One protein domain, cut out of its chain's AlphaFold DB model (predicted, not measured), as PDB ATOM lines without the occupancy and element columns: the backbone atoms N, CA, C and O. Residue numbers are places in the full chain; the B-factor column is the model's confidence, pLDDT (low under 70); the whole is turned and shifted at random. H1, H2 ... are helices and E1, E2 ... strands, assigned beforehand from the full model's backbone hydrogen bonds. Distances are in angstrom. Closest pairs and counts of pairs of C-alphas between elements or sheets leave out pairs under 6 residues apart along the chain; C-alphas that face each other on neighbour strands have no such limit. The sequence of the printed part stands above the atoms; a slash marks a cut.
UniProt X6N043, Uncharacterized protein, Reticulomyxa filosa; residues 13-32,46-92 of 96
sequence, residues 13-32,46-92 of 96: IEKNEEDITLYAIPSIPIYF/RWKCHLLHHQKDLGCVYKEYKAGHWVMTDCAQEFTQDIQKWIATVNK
ATOM      1  N   ILE A  13      36.638 162.123  30.334       72.75
ATOM      2  CA  ILE A  13      37.331 163.368  30.696       72.75
ATOM      3  C   ILE A  13      36.413 164.591  30.539       72.75
ATOM      4  O   ILE A  13      36.356 165.427  31.431       72.75
ATOM      5  N   GLU A  14      35.688 164.701  29.424       77.69
ATOM      6  CA  GLU A  14      34.899 165.897  29.089       77.69
ATOM      7  C   GLU A  14      33.542 165.947  29.787       77.69
ATOM      8  O   GLU A  14      33.060 167.027  30.121       77.69
ATOM      9  N   LYS A  15      32.896 164.792  29.979       68.94
ATOM     10  CA  LYS A  15      31.533 164.718  30.526       68.94
ATOM     11  C   LYS A  15      31.485 164.231  31.969       68.94
ATOM     12  O   LYS A  15      30.402 164.184  32.541       68.94
ATOM     13  N   ASN A  16      32.628 163.833  32.536       68.69
ATOM     14  CA  ASN A  16      32.709 163.154  33.829       68.69
ATOM     15  C   ASN A  16      31.775 161.922  33.917       68.69
ATOM     16  O   ASN A  16      31.293 161.551  34.985       68.69
ATOM     17  N   GLU A  17      31.478 161.298  32.769       68.00
ATOM     18  CA  GLU A  17      30.663 160.087  32.695       68.00
ATOM     19  C   GLU A  17      31.534 158.898  33.120       68.00
ATOM     20  O   GLU A  17      32.423 158.468  32.381       68.00
ATOM     21  N   GLU A  18      31.282 158.352  34.312       62.44
ATOM     22  CA  GLU A  18      31.976 157.147  34.787       62.44
ATOM     23  C   GLU A  18      31.665 155.918  33.927       62.44
ATOM     24  O   GLU A  18      32.489 155.009  33.817       62.44
ATOM     25  N   ASP A  19      30.481 155.904  33.309       61.72
ATOM     26  CA  ASP A  19      29.937 154.760  32.598       61.72
ATOM     27  C   ASP A  19      29.545 155.110  31.165       61.72
ATOM     28  O   ASP A  19      28.400 155.399  30.811       61.72
ATOM     29  N   ILE A  20      30.551 155.048  30.316       63.12
ATOM     30  CA  ILE A  20      30.460 155.324  28.885       63.12
ATOM     31  C   ILE A  20      29.689 154.248  28.105       63.12
ATOM     32  O   ILE A  20      29.431 154.423  26.915       63.12
ATOM     33  N   THR A  21      29.314 153.150  28.769       63.16
ATOM     34  CA  THR A  21      28.617 152.005  28.172       63.16
ATOM     35  C   THR A  21      27.107 151.976  28.442       63.16
ATOM     36  O   THR A  21      26.388 151.234  27.771       63.16
ATOM     37  N   LEU A  22      26.589 152.802  29.367       59.34
ATOM     38  CA  LEU A  22      25.171 152.795  29.780       59.34
ATOM     39  C   LEU A  22      24.173 153.084  28.654       59.34
ATOM     40  O   LEU A  22      23.096 152.502  28.635       59.34
ATOM     41  N   TYR A  23      24.523 153.960  27.715       58.06
ATOM     42  CA  TYR A  23      23.599 154.420  26.672       58.06
ATOM     43  C   TYR A  23      23.553 153.521  25.429       58.06
ATOM     44  O   TYR A  23      22.900 153.867  24.451       58.06
ATOM     45  N   ALA A  24      24.269 152.395  25.437       63.84
ATOM     46  CA  ALA A  24      24.491 151.582  24.248       63.84
ATOM     47  C   ALA A  24      24.300 150.082  24.506       63.84
ATOM     48  O   ALA A  24      24.992 149.279  23.888       63.84
ATOM     49  N   ILE A  25      23.397 149.688  25.413       69.25
ATOM     50  CA  ILE A  25      22.970 148.283  25.493       69.25
ATOM     51  C   ILE A  25      21.807 148.089  24.508       69.25
ATOM     52  O   ILE A  25      20.680 148.461  24.838       69.25
ATOM     53  N   PRO A  26      22.046 147.567  23.289       72.56
ATOM     54  CA  PRO A  26      20.960 147.223  22.380       72.56
ATOM     55  C   PRO A  26      20.066 146.140  22.991       72.56
ATOM     56  O   PRO A  26      20.542 145.287  23.739       72.56
ATOM     57  N   SER A  27      18.783 146.132  22.618       78.50
ATOM     58  CA  SER A  27      17.811 145.087  22.978       78.50
ATOM     59  C   SER A  27      18.055 143.788  22.199       78.50
ATOM     60  O   SER A  27      17.172 143.268  21.525       78.50
ATOM     61  N   ILE A  28      19.285 143.283  22.261       81.56
ATOM     62  CA  ILE A  28      19.710 142.002  21.701       81.56
ATOM     63  C   ILE A  28      20.453 141.200  22.778       81.56
ATOM     64  O   ILE A  28      20.986 141.784  23.723       81.56
ATOM     65  N   PRO A  29      20.540 139.870  22.638       86.50
ATOM     66  CA  PRO A  29      21.383 139.049  23.498       86.50
ATOM     67  C   PRO A  29      22.853 139.487  23.427       86.50
ATOM     68  O   PRO A  29      23.420 139.587  22.337       86.50
ATOM     69  N   ILE A  30      23.497 139.694  24.580       88.56
ATOM     70  CA  ILE A  30      24.911 140.098  24.671       88.56
ATOM     71  C   ILE A  30      25.687 139.145  25.578       88.56
ATOM     72  O   ILE A  30      25.305 138.914  26.725       88.56
ATOM     73  N   TYR A  31      26.837 138.674  25.098       91.12
ATOM     74  CA  TYR A  31      27.852 138.036  25.926       91.12
ATOM     75  C   TYR A  31      28.979 139.019  26.220       91.12
ATOM     76  O   TYR A  31      29.672 139.467  25.305       91.12
ATOM     77  N   PHE A  32      29.191 139.333  27.494       90.81
ATOM     78  CA  PHE A  32      30.275 140.199  27.932       90.81
ATOM     79  C   PHE A  32      31.270 139.432  28.809       90.81
ATOM     80  O   PHE A  32      31.051 139.225  30.006       90.81
ATOM     81  N   ARG A  46      27.030 149.750  37.607       81.62
ATOM     82  CA  ARG A  46      25.711 150.185  37.136       81.62
ATOM     83  C   ARG A  46      25.401 149.615  35.754       81.62
ATOM     84  O   ARG A  46      24.319 149.059  35.579       81.62
ATOM     85  N   TRP A  47      26.338 149.672  34.807       84.19
ATOM     86  CA  TRP A  47      26.189 149.004  33.513       84.19
ATOM     87  C   TRP A  47      26.045 147.495  33.642       84.19
ATOM     88  O   TRP A  47      25.166 146.923  33.008       84.19
ATOM     89  N   LYS A  48      26.837 146.849  34.510       86.00
ATOM     90  CA  LYS A  48      26.672 145.418  34.803       86.00
ATOM     91  C   LYS A  48      25.250 145.126  35.280       86.00
ATOM     92  O   LYS A  48      24.615 144.220  34.755       86.00
ATOM     93  N   CYS A  49      24.736 145.890  36.244       85.31
ATOM     94  CA  CYS A  49      23.360 145.738  36.711       85.31
ATOM     95  C   CYS A  49      22.351 145.961  35.579       85.31
ATOM     96  O   CYS A  49      21.375 145.226  35.500       85.31
ATOM     97  N   HIS A  50      22.595 146.922  34.686       82.38
ATOM     98  CA  HIS A  50      21.732 147.167  33.534       82.38
ATOM     99  C   HIS A  50      21.738 145.983  32.550       82.38
ATOM    100  O   HIS A  50      20.676 145.461  32.225       82.38
ATOM    101  N   LEU A  51      22.917 145.485  32.163       84.25
ATOM    102  CA  LEU A  51      23.085 144.290  31.330       84.25
ATOM    103  C   LEU A  51      22.400 143.062  31.951       84.25
ATOM    104  O   LEU A  51      21.722 142.310  31.252       84.25
ATOM    105  N   LEU A  52      22.572 142.864  33.263       84.31
ATOM    106  CA  LEU A  52      22.005 141.732  33.999       84.31
ATOM    107  C   LEU A  52      20.495 141.876  34.262       84.31
ATOM    108  O   LEU A  52      19.803 140.886  34.470       84.31
ATOM    109  N   HIS A  53      19.953 143.091  34.236       79.56
ATOM    110  CA  HIS A  53      18.508 143.295  34.293       79.56
ATOM    111  C   HIS A  53      17.848 142.848  32.981       79.56
ATOM    112  O   HIS A  53      16.904 142.065  33.008       79.56
ATOM    113  N   HIS A  54      18.437 143.233  31.840       67.94
ATOM    114  CA  HIS A  54      18.043 142.764  30.499       67.94
ATOM    115  C   HIS A  54      18.272 141.258  30.278       67.94
ATOM    116  O   HIS A  54      17.780 140.668  29.318       67.94
ATOM    117  N   GLN A  55      19.007 140.608  31.182       64.88
ATOM    118  CA  GLN A  55      19.287 139.174  31.157       64.88
ATOM    119  C   GLN A  55      18.038 138.305  31.264       64.88
ATOM    120  O   GLN A  55      18.039 137.202  30.720       64.88
ATOM    121  N   LYS A  56      16.999 138.790  31.962       63.75
ATOM    122  CA  LYS A  56      15.762 138.031  32.180       63.75
ATOM    123  C   LYS A  56      15.010 137.742  30.882       63.75
ATOM    124  O   LYS A  56      14.403 136.681  30.786       63.75
ATOM    125  N   ASP A  57      15.139 138.620  29.889       67.06
ATOM    126  CA  ASP A  57      14.319 138.559  28.678       67.06
ATOM    127  C   ASP A  57      15.122 138.134  27.439       67.06
ATOM    128  O   ASP A  57      14.573 137.525  26.525       67.06
ATOM    129  N   LEU A  58      16.432 138.421  27.400       75.00
ATOM    130  CA  LEU A  58      17.264 138.240  26.198       75.00
ATOM    131  C   LEU A  58      18.440 137.267  26.378       75.00
ATOM    132  O   LEU A  58      19.172 137.005  25.426       75.00
ATOM    133  N   GLY A  59      18.663 136.734  27.585       84.44
ATOM    134  CA  GLY A  59      19.740 135.769  27.827       84.44
ATOM    135  C   GLY A  59      21.148 136.372  27.757       84.44
ATOM    136  O   GLY A  59      22.076 135.724  27.275       84.44
ATOM    137  N   CYS A  60      21.330 137.615  28.210       88.25
ATOM    138  CA  CYS A  60      22.657 138.226  28.321       88.25
ATOM    139  C   CYS A  60      23.571 137.447  29.296       88.25
ATOM    140  O   CYS A  60      23.108 136.676  30.134       88.25
ATOM    141  N   VAL A  61      24.888 137.629  29.223       90.25
ATOM    142  CA  VAL A  61      25.846 137.013  30.157       90.25
ATOM    143  C   VAL A  61      26.943 138.007  30.511       90.25
ATOM    144  O   VAL A  61      27.460 138.707  29.645       90.25
ATOM    145  N   TYR A  62      27.321 138.033  31.789       91.12
ATOM    146  CA  TYR A  62      28.487 138.749  32.302       91.12
ATOM    147  C   TYR A  62      29.430 137.741  32.960       91.12
ATOM    148  O   TYR A  62      29.041 137.079  33.926       91.12
ATOM    149  N   LYS A  63      30.665 137.626  32.466       92.94
ATOM    150  CA  LYS A  63      31.635 136.634  32.946       92.94
ATOM    151  C   LYS A  63      33.023 137.251  33.111       92.94
ATOM    152  O   LYS A  63      33.521 137.954  32.233       92.94
ATOM    153  N   GLU A  64      33.649 136.958  34.247       94.62
ATOM    154  CA  GLU A  64      35.039 137.330  34.527       94.62
ATOM    155  C   GLU A  64      35.949 136.114  34.332       94.62
ATOM    156  O   GLU A  64      35.642 135.025  34.822       94.62
ATOM    157  N   TYR A  65      37.084 136.320  33.667       95.31
ATOM    158  CA  TYR A  65      38.125 135.312  33.459       95.31
ATOM    159  C   TYR A  65      39.350 135.615  34.311       95.31
ATOM    160  O   TYR A  65      39.676 136.781  34.554       95.31
ATOM    161  N   LYS A  66      40.079 134.581  34.736       95.31
ATOM    162  CA  LYS A  66      41.340 134.725  35.481       95.31
ATOM    163  C   LYS A  66      42.500 135.112  34.537       95.31
ATOM    164  O   LYS A  66      43.499 134.411  34.459       95.31
ATOM    165  N   ALA A  67      42.347 136.232  33.829       93.81
ATOM    166  CA  ALA A  67      43.234 136.714  32.767       93.81
ATOM    167  C   ALA A  67      43.422 138.241  32.808       93.81
ATOM    168  O   ALA A  67      42.673 138.958  33.485       93.81
ATOM    169  N   GLY A  68      44.425 138.724  32.066       89.44
ATOM    170  CA  GLY A  68      44.629 140.143  31.772       89.44
ATOM    171  C   GLY A  68      43.735 140.629  30.625       89.44
ATOM    172  O   GLY A  68      42.591 140.211  30.486       89.44
ATOM    173  N   HIS A  69      44.239 141.519  29.769       86.62
ATOM    174  CA  HIS A  69      43.469 141.997  28.610       86.62
ATOM    175  C   HIS A  69      43.189 140.887  27.574       86.62
ATOM    176  O   HIS A  69      42.150 140.895  26.918       86.62
ATOM    177  N   TRP A  70      44.092 139.910  27.452       89.69
ATOM    178  CA  TRP A  70      44.091 138.898  26.394       89.69
ATOM    179  C   TRP A  70      43.359 137.611  26.797       89.69
ATOM    180  O   TRP A  70      43.931 136.527  26.800       89.69
ATOM    181  N   VAL A  71      42.062 137.712  27.103       91.19
ATOM    182  CA  VAL A  71      41.227 136.557  27.508       91.19
ATOM    183  C   VAL A  71      41.280 135.410  26.492       91.19
ATOM    184  O   VAL A  71      41.372 134.249  26.877       91.19
ATOM    185  N   MET A  72      41.274 135.729  25.196       90.69
ATOM    186  CA  MET A  72      41.343 134.735  24.117       90.69
ATOM    187  C   MET A  72      42.691 134.019  24.018       90.69
ATOM    188  O   MET A  72      42.775 132.991  23.359       90.69
ATOM    189  N   THR A  73      43.736 134.560  24.640       92.50
ATOM    190  CA  THR A  73      45.062 133.940  24.700       92.50
ATOM    191  C   THR A  73      45.198 133.142  25.991       92.50
ATOM    192  O   THR A  73      45.528 131.962  25.953       92.50
ATOM    193  N   ASP A  74      44.859 133.760  27.122       93.94
ATOM    194  CA  ASP A  74      45.092 133.193  28.454       93.94
ATOM    195  C   ASP A  74      44.022 132.166  28.868       93.94
ATOM    196  O   ASP A  74      44.274 131.281  29.683       93.94
ATOM    197  N   CYS A  75      42.798 132.297  28.352       95.50
ATOM    198  CA  CYS A  75      41.624 131.506  28.741       95.50
ATOM    199  C   CYS A  75      40.824 131.021  27.520       95.50
ATOM    200  O   CYS A  75      39.605 130.864  27.597       95.50
ATOM    201  N   ALA A  76      41.498 130.770  26.391       94.56
ATOM    202  CA  ALA A  76      40.875 130.443  25.104       94.56
ATOM    203  C   ALA A  76      39.819 129.324  25.193       94.56
ATOM    204  O   ALA A  76      38.712 129.455  24.665       94.56
ATOM    205  N   GLN A  77      40.155 128.226  25.879       96.56
ATOM    206  CA  GLN A  77      39.280 127.060  26.003       96.56
ATOM    207  C   GLN A  77      38.047 127.356  26.865       96.56
ATOM    208  O   GLN A  77      36.932 127.062  26.436       96.56
ATOM    209  N   GLU A  78      38.230 127.964  28.043       96.88
ATOM    210  CA  GLU A  78      37.118 128.345  28.930       96.88
ATOM    211  C   GLU A  78      36.185 129.332  28.218       96.88
ATOM    212  O   GLU A  78      34.970 129.136  28.189       96.88
ATOM    213  N   PHE A  79      36.755 130.349  27.568       95.56
ATOM    214  CA  PHE A  79      35.991 131.331  26.811       95.56
ATOM    215  C   PHE A  79      35.167 130.685  25.694       95.56
ATOM    216  O   PHE A  79      33.968 130.936  25.575       95.56
ATOM    217  N   THR A  80      35.789 129.812  24.899       96.00
ATOM    218  CA  THR A  80      35.114 129.136  23.782       96.00
ATOM    219  C   THR A  80      33.952 128.273  24.273       96.00
ATOM    220  O   THR A  80      32.861 128.329  23.705       96.00
ATOM    221  N   GLN A  81      34.154 127.511  25.352       97.31
ATOM    222  CA  GLN A  81      33.102 126.683  25.941       97.31
ATOM    223  C   GLN A  81      31.927 127.524  26.448       97.31
ATOM    224  O   GLN A  81      30.770 127.157  26.239       97.31
ATOM    225  N   ASP A  82      32.199 128.653  27.100       96.12
ATOM    226  CA  ASP A  82      31.146 129.520  27.622       96.12
ATOM    227  C   ASP A  82      30.362 130.223  26.504       96.12
ATOM    228  O   ASP A  82      29.133 130.300  26.580       96.12
ATOM    229  N   ILE A  83      31.033 130.653  25.431       94.19
ATOM    230  CA  ILE A  83      30.370 131.196  24.237       94.19
ATOM    231  C   ILE A  83      29.472 130.147  23.581       94.19
ATOM    232  O   ILE A  83      28.325 130.446  23.254       94.19
ATOM    233  N   GLN A  84      29.947 128.910  23.416       95.75
ATOM    234  CA  GLN A  84      29.142 127.829  22.836       95.75
ATOM    235  C   GLN A  84      27.878 127.556  23.661       95.75
ATOM    236  O   GLN A  84      26.783 127.462  23.100       95.75
ATOM    237  N   LYS A  85      28.004 127.490  24.993       93.88
ATOM    238  CA  LYS A  85      26.855 127.339  25.904       93.88
ATOM    239  C   LYS A  85      25.878 128.506  25.776       93.88
ATOM    240  O   LYS A  85      24.664 128.295  25.737       93.88
ATOM    241  N   TRP A  86      26.394 129.729  25.698       93.12
ATOM    242  CA  TRP A  86      25.572 130.923  25.559       93.12
ATOM    243  C   TRP A  86      24.815 130.950  24.226       93.12
ATOM    244  O   TRP A  86      23.598 131.122  24.230       93.12
ATOM    245  N   ILE A  87      25.484 130.673  23.104       92.62
ATOM    246  CA  ILE A  87      24.850 130.588  21.778       92.62
ATOM    247  C   ILE A  87      23.741 129.528  21.775       92.62
ATOM    248  O   ILE A  87      22.631 129.791  21.309       92.62
ATOM    249  N   ALA A  88      24.006 128.345  22.338       90.88
ATOM    250  CA  ALA A  88      23.008 127.284  22.452       90.88
ATOM    251  C   ALA A  88      21.796 127.702  23.303       90.88
ATOM    252  O   ALA A  88      20.683 127.241  23.060       90.88
ATOM    253  N   THR A  89      22.001 128.580  24.285       86.31
ATOM    254  CA  THR A  89      20.938 129.125  25.137       86.31
ATOM    255  C   THR A  89      20.109 130.158  24.377       86.31
ATOM    256  O   THR A  89      18.891 130.029  24.307       86.31
ATOM    257  N   VAL A  90      20.755 131.123  23.719       86.50
ATOM    258  CA  VAL A  90      20.089 132.174  22.931       86.50
ATOM    259  C   VAL A  90      19.276 131.600  21.767       86.50
ATOM    260  O   VAL A  90      18.167 132.055  21.504       86.50
ATOM    261  N   ASN A  91      19.785 130.573  21.082       81.88
ATOM    262  CA  ASN A  91      19.074 129.959  19.958       81.88
ATOM    263  C   ASN A  91      17.762 129.278  20.369       81.88
ATOM    264  O   ASN A  91      16.842 129.228  19.559       81.88
ATOM    265  N   LYS A  92      17.646 128.800  21.616       74.75
ATOM    266  CA  LYS A  92      16.387 128.241  22.129       74.75
ATOM    267  C   LYS A  92      15.297 129.306  22.239       74.75
ATOM    268  O   LYS A  92      14.165 129.028  21.872       74.75
TER     269      LYS A  92
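Overview. This is residues 13 to 32 and 46 to 92 of the 96 residues of an uncharacterized protein of Reticulomyxa filosa (UniProt X6N043). A long helix, H4, runs along one side of a loose, flat model, and the single strand E1 runs beside it in the reverse direction, with the short helix H3 at the turn where the chain folds back from E1 into H4. Near the beginning of E1, on the side away from H4, lies H1, with the short H2 at the bend between H1 and E1; a long stretch without a named element, residues 13 to 32, comes in from far beyond H1 and ends beside E1. The printed part has 67 residues, with four named helices and one named strand in the order H1, H2, E1, H3, H4, and its class is mostly helix. The radius of gyration of the C-alphas is 13.9 A, and the C-alphas span 39 by 30 by 14 A.

Along the chain. H4, residues 76 to 92, is the longest helix, 24.8 A from C-alpha 76 at (40.875, 130.443, 25.104) to C-alpha 92 at (16.387, 128.241, 22.129). H3 is residues 71 to 74. E1, residues 61 to 65, measures 12.8 A. H2 is residues 55 to 58. H1, residues 46 to 53, measures 10.4 A and begins at C-alpha 46 at (25.711, 150.185, 37.136).

Arrangement. H4 and E1 have one pair of C-alphas within 8 A, those of Val 61 and Trp 86, 7.6 A apart. H3 is close to H4 but not clearly touching, the closest C-alphas being those of Met 72 and Phe 79 at 6.9 A. H2 is also close to H4 but not clearly touching, with the C-alphas of Leu 58 and Val 90 at 7.4 A. H1 and E1 have 5 pairs of C-alphas within 8 A, the closest being those of Leu 52 and Val 61 at 7.2 A. H1 is apart from H3 and from H4, and H1 and H2 meet only through their link. E1 pairs with no named strand, but residues 31 to 32 pair parallel with its residues 61 to 62. In H1 every O i to N i+4 pair is within hydrogen-bond range, in H4 12 of 13 are, and H2 and H3 are too short for such a pair; in each of these two the one O i to N i+3 pair is out of range.

Size, cuts and confidence. The two C-alphas farthest apart, those of Glu 14 and Lys 92, are 42.5 A from each other. Residues 33 to 45 are not printed, and C-alphas 32 and 46 are 14.3 A apart across this cut. The links H1 to H2, H2 to E1, E1 to H3 and H3 to H4 are tight. The mean pLDDT of the printed part is 83.2; residues 15 to 25 and 54 to 57 are under 70.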